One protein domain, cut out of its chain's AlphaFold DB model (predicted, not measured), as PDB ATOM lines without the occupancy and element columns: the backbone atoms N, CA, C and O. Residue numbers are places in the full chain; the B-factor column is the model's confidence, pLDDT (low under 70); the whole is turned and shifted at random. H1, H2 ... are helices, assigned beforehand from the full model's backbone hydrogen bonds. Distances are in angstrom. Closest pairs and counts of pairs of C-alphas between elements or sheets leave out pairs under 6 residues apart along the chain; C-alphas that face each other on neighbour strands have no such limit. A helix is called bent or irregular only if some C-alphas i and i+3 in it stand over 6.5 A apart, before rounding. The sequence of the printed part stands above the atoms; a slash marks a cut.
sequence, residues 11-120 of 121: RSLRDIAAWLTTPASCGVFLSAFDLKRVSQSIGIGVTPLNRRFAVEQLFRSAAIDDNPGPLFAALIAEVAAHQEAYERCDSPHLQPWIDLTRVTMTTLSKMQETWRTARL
ATOM      1  N   ARG A  11     232.518  94.508 185.538       67.44
ATOM      2  CA  ARG A  11     233.368  95.661 185.831       67.44
ATOM      3  C   ARG A  11     234.569  95.706 184.886       67.44
ATOM      4  O   ARG A  11     234.817  96.747 184.284       67.44
ATOM      5  N   SER A  12     235.232  94.575 184.680       81.31
ATOM      6  CA  SER A  12     236.357  94.409 183.758       81.31
ATOM      7  C   SER A  12     235.938  94.706 182.317       81.31
ATOM      8  O   SER A  12     236.617  95.452 181.614       81.31
ATOM      9  N   LEU A  13     234.761  94.221 181.898       83.00
ATOM     10  CA  LEU A  13     234.150  94.542 180.600       83.00
ATOM     11  C   LEU A  13     233.981  96.052 180.389       83.00
ATOM     12  O   LEU A  13     234.355  96.597 179.348       83.00
ATOM     13  N   ARG A  14     233.426  96.738 181.392       84.38
ATOM     14  CA  ARG A  14     233.216  98.189 181.359       84.38
ATOM     15  C   ARG A  14     234.527  98.956 181.281       84.38
ATOM     16  O   ARG A  14     234.551  99.985 180.604       84.38
ATOM     17  N   ASP A  15     235.566  98.503 181.970       88.12
ATOM     18  CA  ASP A  15     236.873  99.162 181.990       88.12
ATOM     19  C   ASP A  15     237.592  98.999 180.644       88.12
ATOM     20  O   ASP A  15     238.089  99.981 180.092       88.12
ATOM     21  N   ILE A  16     237.536  97.806 180.043       87.81
ATOM     22  CA  ILE A  16     238.050  97.548 178.687       87.81
ATOM     23  C   ILE A  16     237.320  98.417 177.661       87.81
ATOM     24  O   ILE A  16     237.953  99.064 176.824       87.81
ATOM     25  N   ALA A  17     235.988  98.477 177.735       89.56
ATOM     26  CA  ALA A  17     235.195  99.290 176.823       89.56
ATOM     27  C   ALA A  17     235.472 100.790 176.990       89.56
ATOM     28  O   ALA A  17     235.550 101.519 175.999       89.56
ATOM     29  N   ALA A  18     235.655 101.267 178.224       89.94
ATOM     30  CA  ALA A  18     236.051 102.648 178.485       89.94
ATOM     31  C   ALA A  18     237.436 102.954 177.905       89.94
ATOM     32  O   ALA A  18     237.603 103.966 177.224       89.94
ATOM     33  N   TRP A  19     238.403 102.064 178.127       91.94
ATOM     34  CA  TRP A  19     239.759 102.202 177.612       91.94
ATOM     35  C   TRP A  19     239.782 102.253 176.078       91.94
ATOM     36  O   TRP A  19     240.290 103.218 175.509       91.94
ATOM     37  N   LEU A  20     239.143 101.294 175.399       90.31
ATOM     38  CA  LEU A  20     239.091 101.228 173.931       90.31
ATOM     39  C   LEU A  20     238.343 102.398 173.283       90.31
ATOM     40  O   LEU A  20     238.581 102.713 172.120       90.31
ATOM     41  N   THR A  21     237.448 103.060 174.017       89.56
ATOM     42  CA  THR A  21     236.689 104.213 173.509       89.56
ATOM     43  C   THR A  21     237.275 105.567 173.910       89.56
ATOM     44  O   THR A  21     236.679 106.602 173.590       89.56
ATOM     45  N   THR A  22     238.450 105.568 174.554       91.50
ATOM     46  CA  THR A  22     239.186 106.762 174.985       91.50
ATOM     47  C   THR A  22     240.493 106.895 174.192       91.50
ATOM     48  O   THR A  22     241.492 106.274 174.554       91.50
ATOM     49  N   PRO A  23     240.547 107.743 173.144       88.31
ATOM     50  CA  PRO A  23     241.702 107.808 172.240       88.31
ATOM     51  C   PRO A  23     243.020 108.134 172.933       88.31
ATOM     52  O   PRO A  23     244.047 107.552 172.607       88.31
ATOM     53  N   ALA A  24     242.988 109.016 173.934       89.19
ATOM     54  CA  ALA A  24     244.169 109.371 174.718       89.19
ATOM     55  C   ALA A  24     244.774 108.178 175.487       89.19
ATOM     56  O   ALA A  24     245.914 108.255 175.931       89.19
ATOM     57  N   SER A  25     244.018 107.092 175.663       87.25
ATOM     58  CA  SER A  25     244.447 105.897 176.389       87.25
ATOM     59  C   SER A  25     244.822 104.727 175.479       87.25
ATOM     60  O   SER A  25     245.606 103.879 175.901       87.25
ATOM     61  N   CYS A  26     244.264 104.648 174.268       88.31
ATOM     62  CA  CYS A  26     244.462 103.514 173.356       88.31
ATOM     63  C   CYS A  26     245.077 103.898 171.997       88.31
ATOM     64  O   CYS A  26     245.315 103.031 171.158       88.31
ATOM     65  N   GLY A  27     245.333 105.182 171.754       87.94
ATOM     66  CA  GLY A  27     245.940 105.655 170.510       87.94
ATOM     67  C   GLY A  27     245.004 105.628 169.307       87.94
ATOM     68  O   GLY A  27     245.434 106.005 168.228       87.94
ATOM     69  N   VAL A  28     243.744 105.212 169.469       89.00
ATOM     70  CA  VAL A  28     242.769 105.115 168.377       89.00
ATOM     71  C   VAL A  28     241.436 105.735 168.762       89.00
ATOM     72  O   VAL A  28     240.949 105.605 169.884       89.00
ATOM     73  N   PHE A  29     240.794 106.390 167.802       88.38
ATOM     74  CA  PHE A  29     239.386 106.742 167.928       88.38
ATOM     75  C   PHE A  29     238.557 105.687 167.207       88.38
ATOM     76  O   PHE A  29     238.336 105.798 166.006       88.38
ATOM     77  N   LEU A  30     238.088 104.675 167.945       87.06
ATOM     78  CA  LEU A  30     237.150 103.684 167.413       87.06
ATOM     79  C   LEU A  30     235.808 104.360 167.139       87.06
ATOM     80  O   LEU A  30     234.970 104.497 168.030       87.06
ATOM     81  N   SER A  31     235.601 104.840 165.920       88.38
ATOM     82  CA  SER A  31     234.358 105.492 165.537       88.38
ATOM     83  C   SER A  31     233.190 104.498 165.526       88.38
ATOM     84  O   SER A  31     233.360 103.279 165.542       88.38
ATOM     85  N   ALA A  32     231.962 105.015 165.450       87.81
ATOM     86  CA  ALA A  32     230.784 104.173 165.226       87.81
ATOM     87  C   ALA A  32     230.904 103.330 163.939       87.81
ATOM     88  O   ALA A  32     230.365 102.228 163.869       87.81
ATOM     89  N   PHE A  33     231.620 103.844 162.933       88.88
ATOM     90  CA  PHE A  33     231.880 103.133 161.689       88.88
ATOM     91  C   PHE A  33     232.878 101.986 161.889       88.88
ATOM     92  O   PHE A  33     232.610 100.877 161.435       88.88
ATOM     93  N   ASP A  34     233.963 102.217 162.627       90.81
ATOM     94  CA  ASP A  34     234.971 101.189 162.918       90.81
ATOM     95  C   ASP A  34     234.362 100.042 163.725       90.81
ATOM     96  O   ASP A  34     234.506  98.875 163.372       90.81
ATOM     97  N   LEU A  35     233.561 100.370 164.744       91.12
ATOM     98  CA  LEU A  35     232.845  99.368 165.536       91.12
ATOM     99  C   LEU A  35     231.845  98.572 164.695       91.12
ATOM    100  O   LEU A  35     231.714  97.368 164.889       91.12
ATOM    101  N   LYS A  36     231.177  99.213 163.728       89.94
ATOM    102  CA  LYS A  36     230.309  98.516 162.772       89.94
ATOM    103  C   LYS A  36     231.108  97.582 161.857       89.94
ATOM    104  O   LYS A  36     230.651  96.474 161.607       89.94
ATOM    105  N   ARG A  37     232.289  97.988 161.373       90.44
ATOM    106  CA  ARG A  37     233.159  97.107 160.571       90.44
ATOM    107  C   ARG A  37     233.619  95.892 161.366       90.44
ATOM    108  O   ARG A  37     233.515  94.778 160.863       90.44
ATOM    109  N   VAL A  38     234.077  96.107 162.600       92.81
ATOM    110  CA  VAL A  38     234.472  95.030 163.521       92.81
ATOM    111  C   VAL A  38     233.303  94.080 163.756       92.81
ATOM    112  O   VAL A  38     233.464  92.872 163.652       92.81
ATOM    113  N   SER A  39     232.104  94.605 164.017       91.88
ATOM    114  CA  SER A  39     230.924  93.767 164.242       91.88
ATOM    115  C   SER A  39     230.570  92.928 163.010       91.88
ATOM    116  O   SER A  39     230.284  91.738 163.125       91.88
ATOM    117  N   GLN A  40     230.635  93.527 161.818       91.12
ATOM    118  CA  GLN A  40     230.359  92.851 160.555       91.12
ATOM    119  C   GLN A  40     231.389  91.764 160.236       91.12
ATOM    120  O   GLN A  40     231.000  90.709 159.741       91.12
ATOM    121  N   SER A  41     232.675  91.990 160.527       91.94
ATOM    122  CA  SER A  41     233.731  91.012 160.234       91.94
ATOM    123  C   SER A  41     233.638  89.750 161.093       91.94
ATOM    124  O   SER A  41     234.090  88.694 160.658       91.94
ATOM    125  N   ILE A  42     233.018  89.843 162.273       91.31
ATOM    126  CA  ILE A  42     232.831  88.713 163.195       91.31
ATOM    127  C   ILE A  42     231.381  88.213 163.263       91.31
ATOM    128  O   ILE A  42     231.075  87.343 164.069       91.31
ATOM    129  N   GLY A  43     230.478  88.748 162.434       88.38
ATOM    130  CA  GLY A  43     229.077  88.315 162.379       88.38
ATOM    131  C   GLY A  43     228.217  88.719 163.584       88.38
ATOM    132  O   GLY A  43     227.130  88.172 163.757       88.38
ATOM    133  N   ILE A  44     228.657  89.686 164.397       85.31
ATOM    134  CA  ILE A  44     227.925  90.168 165.577       85.31
ATOM    135  C   ILE A  44     227.166  91.453 165.223       85.31
ATOM    136  O   ILE A  44     227.734  92.441 164.751       85.31
ATOM    137  N   GLY A  45     225.855  91.464 165.458       81.81
ATOM    138  CA  GLY A  45     225.031  92.660 165.298       81.81
ATOM    139  C   GLY A  45     225.189  93.597 166.493       81.81
ATOM    140  O   GLY A  45     224.780  93.247 167.595       81.81
ATOM    141  N   VAL A  46     225.730  94.800 166.282       80.44
ATOM    142  CA  VAL A  46     225.767  95.851 167.315       80.44
ATOM    143  C   VAL A  46     225.032  97.101 166.864       80.44
ATOM    144  O   VAL A  46     225.115  97.518 165.706       80.44
ATOM    145  N   THR A  47     224.333  97.730 167.806       75.00
ATOM    146  CA  THR A  47     223.644  99.000 167.567       75.00
ATOM    147  C   THR A  47     224.570 100.155 167.966       75.00
ATOM    148  O   THR A  47     224.875 100.308 169.151       75.00
ATOM    149  N   PRO A  48     225.012 101.019 167.034       62.69
ATOM    150  CA  PRO A  48     226.092 101.974 167.287       62.69
ATOM    151  C   PRO A  48     225.646 103.269 167.998       62.69
ATOM    152  O   PRO A  48     226.275 104.310 167.825       62.69
ATOM    153  N   LEU A  49     224.576 103.244 168.802       70.56
ATOM    154  CA  LEU A  49     224.073 104.449 169.485       70.56
ATOM    155  C   LEU A  49     225.062 104.983 170.535       70.56
ATOM    156  O   LEU A  49     225.123 106.185 170.779       70.56
ATOM    157  N   ASN A  50     225.855 104.099 171.142       85.25
ATOM    158  CA  ASN A  50     226.901 104.447 172.094       85.25
ATOM    159  C   ASN A  50     228.112 103.532 171.865       85.25
ATOM    160  O   ASN A  50     227.985 102.313 171.928       85.25
ATOM    161  N   ARG A  51     229.291 104.120 171.619       88.50
ATOM    162  CA  ARG A  51     230.530 103.374 171.346       88.50
ATOM    163  C   ARG A  51     230.900 102.409 172.464       88.50
ATOM    164  O   ARG A  51     231.257 101.270 172.194       88.50
ATOM    165  N   ARG A  52     230.804 102.863 173.715       89.75
ATOM    166  CA  ARG A  52     231.141 102.049 174.884       89.75
ATOM    167  C   ARG A  52     230.201 100.856 174.973       89.75
ATOM    168  O   ARG A  52     230.661  99.731 175.091       89.75
ATOM    169  N   PHE A  53     228.903 101.105 174.817       88.56
ATOM    170  CA  PHE A  53     227.901 100.044 174.791       88.56
ATOM    171  C   PHE A  53     228.136  99.054 173.642       88.56
ATOM    172  O   PHE A  53     228.055  97.851 173.854       88.56
ATOM    173  N   ALA A  54     228.482  99.537 172.445       90.44
ATOM    174  CA  ALA A  54     228.797  98.673 171.311       90.44
ATOM    175  C   ALA A  54     230.021  97.784 171.592       90.44
ATOM    176  O   ALA A  54     229.963  96.588 171.332       90.44
ATOM    177  N   VAL A  55     231.091  98.325 172.188       91.44
ATOM    178  CA  VAL A  55     232.250  97.520 172.610       91.44
ATOM    179  C   VAL A  55     231.854  96.494 173.675       91.44
ATOM    180  O   VAL A  55     232.197  95.323 173.541       91.44
ATOM    181  N   GLU A  56     231.078  96.886 174.689       91.12
ATOM    182  CA  GLU A  56     230.568  95.952 175.702       91.12
ATOM    183  C   GLU A  56     229.738  94.822 175.068       91.12
ATOM    184  O   GLU A  56     229.911  93.661 175.435       91.12
ATOM    185  N   GLN A  57     228.879  95.128 174.090       89.88
ATOM    186  CA  GLN A  57     228.099  94.118 173.370       89.88
ATOM    187  C   GLN A  57     228.973  93.156 172.566       89.88
ATOM    188  O   GLN A  57     228.694  91.957 172.576       89.88
ATOM    189  N   LEU A  58     230.028  93.645 171.906       91.31
ATOM    190  CA  LEU A  58     230.970  92.788 171.184       91.31
ATOM    191  C   LEU A  58     231.621  91.781 172.136       91.31
ATOM    192  O   LEU A  58     231.576  90.581 171.874       91.31
ATOM    193  N   PHE A  59     232.160  92.249 173.266       90.62
ATOM    194  CA  PHE A  59     232.801  91.365 174.241       90.62
ATOM    195  C   PHE A  59     231.818  90.402 174.911       90.62
ATOM    196  O   PHE A  59     232.156  89.239 175.107       90.62
ATOM    197  N   ARG A  60     230.595  90.845 175.233       89.12
ATOM    198  CA  ARG A  60     229.556  89.954 175.776       89.12
ATOM    199  C   ARG A  60     229.157  88.872 174.776       89.12
ATOM    200  O   ARG A  60     229.029  87.722 175.167       89.12
ATOM    201  N   SER A  61     228.992  89.226 173.503       89.62
ATOM    202  CA  SER A  61     228.639  88.259 172.454       89.62
ATOM    203  C   SER A  61     229.765  87.244 172.250       89.62
ATOM    204  O   SER A  61     229.523  86.047 172.277       89.62
ATOM    205  N   ALA A  62     231.013  87.716 172.189       87.94
ATOM    206  CA  ALA A  62     232.199  86.867 172.130       87.94
ATOM    207  C   ALA A  62     232.343  85.919 173.337       87.94
ATOM    208  O   ALA A  62     232.843  84.805 173.183       87.94
ATOM    209  N   ALA A  63     231.913  86.353 174.527       85.75
ATOM    210  CA  ALA A  63     231.878  85.514 175.722       85.75
ATOM    211  C   ALA A  63     230.756  84.463 175.667       85.75
ATOM    212  O   ALA A  63     230.985  83.331 176.073       85.75
ATOM    213  N   ILE A  64     229.574  84.817 175.148       85.56
ATOM    214  CA  ILE A  64     228.443  83.887 174.963       85.56
ATOM    215  C   ILE A  64     228.795  82.790 173.952       85.56
ATOM    216  O   ILE A  64     228.527  81.620 174.205       85.56
ATOM    217  N   ASP A  65     229.423  83.168 172.838       82.75
ATOM    218  CA  ASP A  65     229.876  82.234 171.801       82.75
ATOM    219  C   ASP A  65     231.148  81.473 172.207       82.75
ATOM    220  O   ASP A  65     231.628  80.621 171.456       82.75
ATOM    221  N   ASP A  66     231.708  81.801 173.379       81.69
ATOM    222  CA  ASP A  66     232.885  81.167 173.970       81.69
ATOM    223  C   ASP A  66     234.095  81.123 173.017       81.69
ATOM    224  O   ASP A  66     234.946  80.229 173.028       81.69
ATOM    225  N   ASN A  67     234.157  82.127 172.143       84.25
ATOM    226  CA  ASN A  67     235.144  82.243 171.086       84.25
ATOM    227  C   ASN A  67     235.505  83.718 170.866       84.25
ATOM    228  O   ASN A  67     235.056  84.346 169.905       84.25
ATOM    229  N   PRO A  68     236.349  84.301 171.733       88.56
ATOM    230  CA  PRO A  68     236.732  85.704 171.626       88.56
ATOM    231  C   PRO A  68     237.829  85.963 170.589       88.56
ATOM    232  O   PRO A  68     238.120  87.118 170.281       88.56
ATOM    233  N   GLY A  69     238.446  84.911 170.037       90.88
ATOM    234  CA  GLY A  69     239.547  85.018 169.078       90.88
ATOM    235  C   GLY A  69     239.235  85.932 167.886       90.88
ATOM    236  O   GLY A  69     240.008  86.861 167.638       90.88
ATOM    237  N   PRO A  70     238.100  85.742 167.185       94.00
ATOM    238  CA  PRO A  70     237.684  86.622 166.097       94.00
ATOM    239  C   PRO A  70     237.546  88.091 166.511       94.00
ATOM    240  O   PRO A  70     237.987  88.968 165.772       94.00
ATOM    241  N   LEU A  71     236.994  88.374 167.698       94.25
ATOM    242  CA  LEU A  71     236.850  89.744 168.197       94.25
ATOM    243  C   LEU A  71     238.213  90.407 168.418       94.25
ATOM    244  O   LEU A  71     238.441  91.516 167.936       94.25
ATOM    245  N   PHE A  72     239.130  89.734 169.118       94.38
ATOM    246  CA  PHE A  72     240.472  90.272 169.350       94.38
ATOM    247  C   PHE A  72     241.229  90.487 168.038       94.38
ATOM    248  O   PHE A  72     241.817  91.550 167.850       94.38
ATOM    249  N   ALA A  73     241.154  89.535 167.103       94.69
ATOM    250  CA  ALA A  73     241.768  89.671 165.785       94.69
ATOM    251  C   ALA A  73     241.209  90.877 165.009       94.69
ATOM    252  O   ALA A  73     241.978  91.651 164.440       94.69
ATOM    253  N   ALA A  74     239.888  91.077 165.030       95.31
ATOM    254  CA  ALA A  74     239.244  92.208 164.369       95.31
ATOM    255  C   ALA A  74     239.631  93.556 165.000       95.31
ATOM    256  O   ALA A  74     239.920  94.506 164.277       95.31
ATOM    257  N   LEU A  75     239.693  93.641 166.333       95.25
ATOM    258  CA  LEU A  75     240.136  94.851 167.035       95.25
ATOM    259  C   LEU A  75     241.612  95.166 166.762       95.25
ATOM    260  O   LEU A  75     241.954  96.324 166.539       95.25
ATOM    261  N   ILE A  76     242.486  94.156 166.749       95.88
ATOM    262  CA  ILE A  76     243.911  94.336 166.432       95.88
ATOM    263  C   ILE A  76     244.084  94.822 164.991       95.88
ATOM    264  O   ILE A  76     244.834  95.766 164.764       95.88
ATOM    265  N   ALA A  77     243.369  94.225 164.031       95.62
ATOM    266  CA  ALA A  77     243.413  94.647 162.633       95.62
ATOM    267  C   ALA A  77     242.949  96.101 162.456       95.62
ATOM    268  O   ALA A  77     243.559  96.866 161.711       95.62
ATOM    269  N   GLU A  78     241.905  96.501 163.182       95.31
ATOM    270  CA  GLU A  78     241.419  97.877 163.192       95.31
ATOM    271  C   GLU A  78     242.481  98.836 163.764       95.31
ATOM    272  O   GLU A  78     242.807  99.839 163.136       95.31
ATOM    273  N   VAL A  79     243.109  98.504 164.895       95.62
ATOM    274  CA  VAL A  79     244.184  99.328 165.483       95.62
ATOM    275  C   VAL A  79     245.406  99.421 164.560       95.62
ATOM    276  O   VAL A  79     245.985 100.501 164.423       95.62
ATOM    277  N   ALA A  80     245.778  98.327 163.893       95.88
ATOM    278  CA  ALA A  80     246.866  98.308 162.918       95.88
ATOM    279  C   ALA A  80     246.585  99.249 161.734       95.88
ATOM    280  O   ALA A  80     247.462 100.013 161.337       95.88
ATOM    281  N   ALA A  81     245.345  99.279 161.234       94.75
ATOM    282  CA  ALA A  81     244.949 100.194 160.163       94.75
ATOM    283  C   ALA A  81     245.053 101.677 160.576       94.75
ATOM    284  O   ALA A  81     245.436 102.520 159.759       94.75
ATOM    285  N   HIS A  82     244.755 102.011 161.841       94.19
ATOM    286  CA  HIS A  82     244.985 103.362 162.378       94.19
ATOM    287  C   HIS A  82     246.480 103.685 162.469       94.19
ATOM    288  O   HIS A  82     246.883 104.776 162.070       94.19
ATOM    289  N   GLN A  83     247.313 102.738 162.917       95.19
ATOM    290  CA  GLN A  83     248.766 102.930 162.942       95.19
ATOM    291  C   GLN A  83     249.323 103.208 161.539       95.19
ATOM    292  O   GLN A  83     250.042 104.188 161.354       95.19
ATOM    293  N   GLU A  84     248.942 102.407 160.540       95.62
ATOM    294  CA  GLU A  84     249.344 102.617 159.142       95.62
ATOM    295  C   GLU A  84     248.863 103.971 158.597       95.62
ATOM    296  O   GLU A  84     249.511 104.586 157.747       95.62
ATOM    297  N   ALA A  85     247.703 104.460 159.043       94.06
ATOM    298  CA  ALA A  85     247.235 105.796 158.689       94.06
ATOM    299  C   ALA A  85     248.125 106.890 159.302       94.06
ATOM    300  O   ALA A  85     248.484 107.828 158.592       94.06
ATOM    301  N   TYR A  86     248.527 106.755 160.569       94.25
ATOM    302  CA  TYR A  86     249.437 107.703 161.217       94.25
ATOM    303  C   TYR A  86     250.829 107.709 160.581       94.25
ATOM    304  O   TYR A  86     251.371 108.781 160.317       94.25
ATOM    305  N   GLU A  87     251.384 106.534 160.289       94.69
ATOM    306  CA  GLU A  87     252.704 106.391 159.667       94.69
ATOM    307  C   GLU A  87     252.741 107.006 158.256       94.69
ATOM    308  O   GLU A  87     253.731 107.627 157.878       94.69
ATOM    309  N   ARG A  88     251.635 106.938 157.498       96.38
ATOM    310  CA  ARG A  88     251.520 107.574 156.171       96.38
ATOM    311  C   ARG A  88     251.474 109.101 156.198       96.38
ATOM    312  O   ARG A  88     251.747 109.720 155.174       96.38
ATOM    313  N   CYS A  89     251.097 109.709 157.319       93.38
ATOM    314  CA  CYS A  89     251.023 111.164 157.433       93.38
ATOM    315  C   CYS A  89     252.396 111.839 157.603       93.38
ATOM    316  O   CYS A  89     252.438 113.065 157.563       93.38
ATOM    317  N   ASP A  90     253.474 111.068 157.810       87.81
ATOM    318  CA  ASP A  90     254.866 111.539 157.939       87.81
ATOM    319  C   ASP A  90     255.018 112.781 158.844       87.81
ATOM    320  O   ASP A  90     255.618 113.795 158.491       87.81
ATOM    321  N   SER A  91     254.387 112.731 160.024       93.62
ATOM    322  CA  SER A  91     254.373 113.836 160.986       93.62
ATOM    323  C   SER A  91     254.924 113.391 162.341       93.62
ATOM    324  O   SER A  91     254.343 112.501 162.971       93.62
ATOM    325  N   PRO A  92     255.980 114.041 162.871       92.38
ATOM    326  CA  PRO A  92     256.563 113.673 164.163       92.38
ATOM    327  C   PRO A  92     255.589 113.881 165.334       92.38
ATOM    328  O   PRO A  92     255.713 113.233 166.371       92.38
ATOM    329  N   HIS A  93     254.572 114.736 165.173       94.31
ATOM    330  CA  HIS A  93     253.521 114.939 166.176       94.31
ATOM    331  C   HIS A  93     252.603 113.720 166.349       94.31
ATOM    332  O   HIS A  93     251.876 113.639 167.340       94.31
ATOM    333  N   LEU A  94     252.633 112.773 165.406       94.81
ATOM    334  CA  LEU A  94     251.866 111.533 165.476       94.81
ATOM    335  C   LEU A  94     252.609 110.402 166.192       94.81
ATOM    336  O   LEU A  94     251.982 109.396 166.516       94.81
ATOM    337  N   GLN A  95     253.897 110.568 166.513       95.06
ATOM    338  CA  GLN A  95     254.682 109.527 167.184       95.06
ATOM    339  C   GLN A  95     254.036 109.014 168.487       95.06
ATOM    340  O   GLN A  95     253.937 107.797 168.642       95.06
ATOM    341  N   PRO A  96     253.493 109.871 169.381       95.00
ATOM    342  CA  PRO A  96     252.805 109.387 170.579       95.00
ATOM    343  C   PRO A  96     251.587 108.509 170.268       95.00
ATOM    344  O   PRO A  96     251.300 107.566 170.999       95.00
ATOM    345  N   TRP A  97     250.876 108.793 169.174       94.75
ATOM    346  CA  TRP A  97     249.718 108.008 168.743       94.75
ATOM    347  C   TRP A  97     250.148 106.648 168.196       94.75
ATOM    348  O   TRP A  97     249.575 105.637 168.586       94.75
ATOM    349  N   ILE A  98     251.210 106.613 167.385       95.00
ATOM    350  CA  ILE A  98     251.827 105.378 166.873       95.00
ATOM    351  C   ILE A  98     252.324 104.488 168.025       95.00
ATOM    352  O   ILE A  98     252.155 103.269 168.008       95.00
ATOM    353  N   ASP A  99     252.925 105.073 169.059       95.44
ATOM    354  CA  ASP A  99     253.383 104.296 170.213       95.44
ATOM    355  C   ASP A  99     252.204 103.744 171.025       95.44
ATOM    356  O   ASP A  99     252.222 102.580 171.438       95.44
ATOM    357  N   LEU A 100     251.134 104.529 171.187       96.31
ATOM    358  CA  LEU A 100     249.905 104.059 171.824       96.31
ATOM    359  C   LEU A 100     249.226 102.933 171.031       96.31
ATOM    360  O   LEU A 100     248.782 101.970 171.655       96.31
ATOM    361  N   THR A 101     249.176 102.978 169.692       96.19
ATOM    362  CA  THR A 101     248.591 101.875 168.903       96.19
ATOM    363  C   THR A 101     249.363 100.570 169.099       96.19
ATOM    364  O   THR A 101     248.751  99.513 169.264       96.19
ATOM    365  N   ARG A 102     250.700 100.626 169.188       96.31
ATOM    366  CA  ARG A 102     251.547  99.454 169.493       96.31
ATOM    367  C   ARG A 102     251.264  98.878 170.880       96.31
ATOM    368  O   ARG A 102     251.144  97.657 171.031       96.31
ATOM    369  N   VAL A 103     251.129  99.742 171.890       96.00
ATOM    370  CA  VAL A 103     250.744  99.331 173.252       96.00
ATOM    371  C   VAL A 103     249.365  98.675 173.236       96.00
ATOM    372  O   VAL A 103     249.196  97.598 173.805       96.00
ATOM    373  N   THR A 104     248.400  99.266 172.536       96.12
ATOM    374  CA  THR A 104     247.036  98.740 172.414       96.12
ATOM    375  C   THR A 104     247.004  97.358 171.776       96.12
ATOM    376  O   THR A 104     246.407  96.449 172.350       96.12
ATOM    377  N   MET A 105     247.694  97.148 170.651       96.81
ATOM    378  CA  MET A 105     247.782  95.826 170.015       96.81
ATOM    379  C   MET A 105     248.431  94.785 170.933       96.81
ATOM    380  O   MET A 105     247.950  93.654 171.031       96.81
ATOM    381  N   THR A 106     249.488  95.172 171.654       96.19
ATOM    382  CA  THR A 106     250.160  94.294 172.624       96.19
ATOM    383  C   THR A 106     249.219  93.906 173.763       96.19
ATOM    384  O   THR A 106     249.153  92.738 174.145       96.19
ATOM    385  N   THR A 107     248.473  94.871 174.302       94.38
ATOM    386  CA  THR A 107     247.497  94.646 175.373       94.38
ATOM    387  C   THR A 107     246.369  93.731 174.906       94.38
ATOM    388  O   THR A 107     246.093  92.742 175.577       94.38
ATOM    389  N   LEU A 108     245.786  93.981 173.730       94.38
ATOM    390  CA  LEU A 108     244.746  93.123 173.150       94.38
ATOM    391  C   LEU A 108     245.241  91.685 172.929       94.38
ATOM    392  O   LEU A 108     244.542  90.738 173.277       94.38
ATOM    393  N   SER A 109     246.471  91.518 172.435       93.94
ATOM    394  CA  SER A 109     247.082  90.195 172.238       93.94
ATOM    395  C   SER A 109     247.285  89.452 173.565       93.94
ATOM    396  O   SER A 109     247.003  88.261 173.669       93.94
ATOM    397  N   LYS A 110     247.735  90.158 174.612       91.94
ATOM    398  CA  LYS A 110     247.872  89.584 175.960       91.94
ATOM    399  C   LYS A 110     246.522  89.186 176.544       91.94
ATOM    400  O   LYS A 110     246.413  88.104 177.102       91.94
ATOM    401  N   MET A 111     245.499  90.025 176.388       91.06
ATOM    402  CA  MET A 111     244.143  89.720 176.847       91.06
ATOM    403  C   MET A 111     243.579  88.474 176.159       91.06
ATOM    404  O   MET A 111     242.998  87.626 176.833       91.06
ATOM    405  N   GLN A 112     243.799  88.327 174.850       91.25
ATOM    406  CA  GLN A 112     243.428  87.121 174.109       91.25
ATOM    407  C   GLN A 112     244.110  85.869 174.685       91.25
ATOM    408  O   GLN A 112     243.453  84.848 174.889       91.25
ATOM    409  N   GLU A 113     245.407  85.948 174.990       88.88
ATOM    410  CA  GLU A 113     246.154  84.829 175.576       88.88
ATOM    411  C   GLU A 113     245.709  84.509 177.010       88.88
ATOM    412  O   GLU A 113     245.570  83.341 177.376       88.88
ATOM    413  N   THR A 114     245.424  85.528 177.826       86.62
ATOM    414  CA  THR A 114     244.861  85.339 179.169       86.62
ATOM    415  C   THR A 114     243.505  84.646 179.099       86.62
ATOM    416  O   THR A 114     243.264  83.710 179.854       86.62
ATOM    417  N   TRP A 115     242.644  85.032 178.156       82.75
ATOM    418  CA  TRP A 115     241.359  84.362 177.954       82.75
ATOM    419  C   TRP A 115     241.548  82.893 177.559       82.75
ATOM    420  O   TRP A 115     240.877  82.007 178.086       82.75
ATOM    421  N   ARG A 116     242.505  82.614 176.666       82.19
ATOM    422  CA  ARG A 116     242.831  81.250 176.232       82.19
ATOM    423  C   ARG A 116     243.344  80.380 177.382       82.19
ATOM    424  O   ARG A 116     242.957  79.222 177.485       82.19
ATOM    425  N   THR A 117     244.213  80.924 178.230       79.38
ATOM    426  CA  THR A 117     244.860  80.187 179.330       79.38
ATOM    427  C   THR A 117     243.956  80.009 180.545       79.38
ATOM    428  O   THR A 117     243.944  78.919 181.106       79.38
ATOM    429  N   ALA A 118     243.142  81.009 180.902       73.88
ATOM    430  CA  ALA A 118     242.151  80.899 181.978       73.88
ATOM    431  C   ALA A 118     241.121  79.782 181.730       73.88
ATOM    432  O   ALA A 118     240.508  79.293 182.667       73.88
ATOM    433  N   ARG A 119     240.945  79.375 180.471       61.09
ATOM    434  CA  ARG A 119     240.062  78.282 180.052       61.09
ATOM    435  C   ARG A 119     240.720  76.894 180.083       61.09
ATOM    436  O   ARG A 119     240.020  75.891 180.043       61.09
ATOM    437  N   LEU A 120     242.052  76.827 180.082       54.00
ATOM    438  CA  LEU A 120     242.812  75.570 180.132       54.00
ATOM    439  C   LEU A 120     243.193  75.158 181.566       54.00
ATOM    440  O   LEU A 120     243.763  74.080 181.738       54.00
TER     441      LEU A 120
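AT A GLANCE: This is residues 11 to 120 of the 121 residues of an uncharacterized protein of Chloroflexia bacterium (UniProt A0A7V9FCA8). A long helical hairpin, H5 and H6, makes one side of the domain, and the shorter helices H1, H3 and H4 make the other. H3 packs on H5, the very short H2 packs on H6, and H4 lies across the domain from the hairpin, joining H3 to H1; the hairpin's tip, residues 88 to 93, sticks out free. The printed part has 110 residues with six named helices, H1 to H6 in order along the chain, and no named strand; the class is all helix. It is compact, with a radius of gyration of the C-alphas of 13.8 A and spans of 42 by 33 by 24 A.

IN THESE COORDINATES: H6, the longest helix, has residues 92 to 118 and is 40.0 A long, ending at C-alpha 118 at (242.151, 80.899, 181.978). It is irregular: C-alphas 93 and 96 are 7.1 A apart. H5, residues 69 to 88, is 28.6 A long and begins at C-alpha 69 at (239.547, 85.018, 169.078). H4 has residues 51 to 64 and is 19.9 A long. H3 has residues 32 to 41, 14.4 A, and H2 has residues 23 to 26, 5.2 A. H1, residues 11 to 20, is 14.3 A long and begins at C-alpha 11 at (233.368, 95.661, 185.831).

HOW THE PARTS SIT: H5 and H6 form a hairpin and touch at a shallow tilt of 12 degrees, opposite ways; their closest C-alphas, of Ile 76 and Met 105, are 5.5 A apart. H6 touches H2 with residues 100 to 104 alone, closest at the C-alphas of Thr 104 and Cys 26, 5.5 A. H5 touches H3 with residues 71 to 78 alone, at a steep tilt of 48 degrees, opposite ways; the closest C-alphas are those of Ala 74 and Val 38, 5.6 A. H3 touches H4 at a shallow tilt of 18 degrees, the same way, closest at the C-alphas of Ala 32 and Arg 51, 6.2 A. H4 touches H1 at a steep tilt of 51 degrees, opposite ways, closest at the C-alphas of Arg 52 and Ala 17, 5.3 A. H4 and H5, also a hairpin, only just touch, with 3 pairs of C-alphas within 8 A, the closest those of Ala 62 and Leu 71, 6.7 A. H1 and H2 touch only at the corner, and only just, with 3 such pairs; the closest C-alphas are those of Leu 20 and Cys 26, 5.9 A. H1 and H6 are only just apart, closest 8.5 A, and H4 and H6 are apart. Each O i to N i+4 pair is within hydrogen-bond range in H1, H3, H4 and H5, and 21 of 23 are in H6; H2 is too short for such a pair.

THE WHOLE: The C-alphas of Ser 91 and Leu 120, the two farthest apart, are 44.3 A apart. The printed part has no cut. The link from H3 to H4 is short, and the other links are tight. The mean pLDDT of the printed part is 89.2; residues 11, 48, 119 and 120 are under 70.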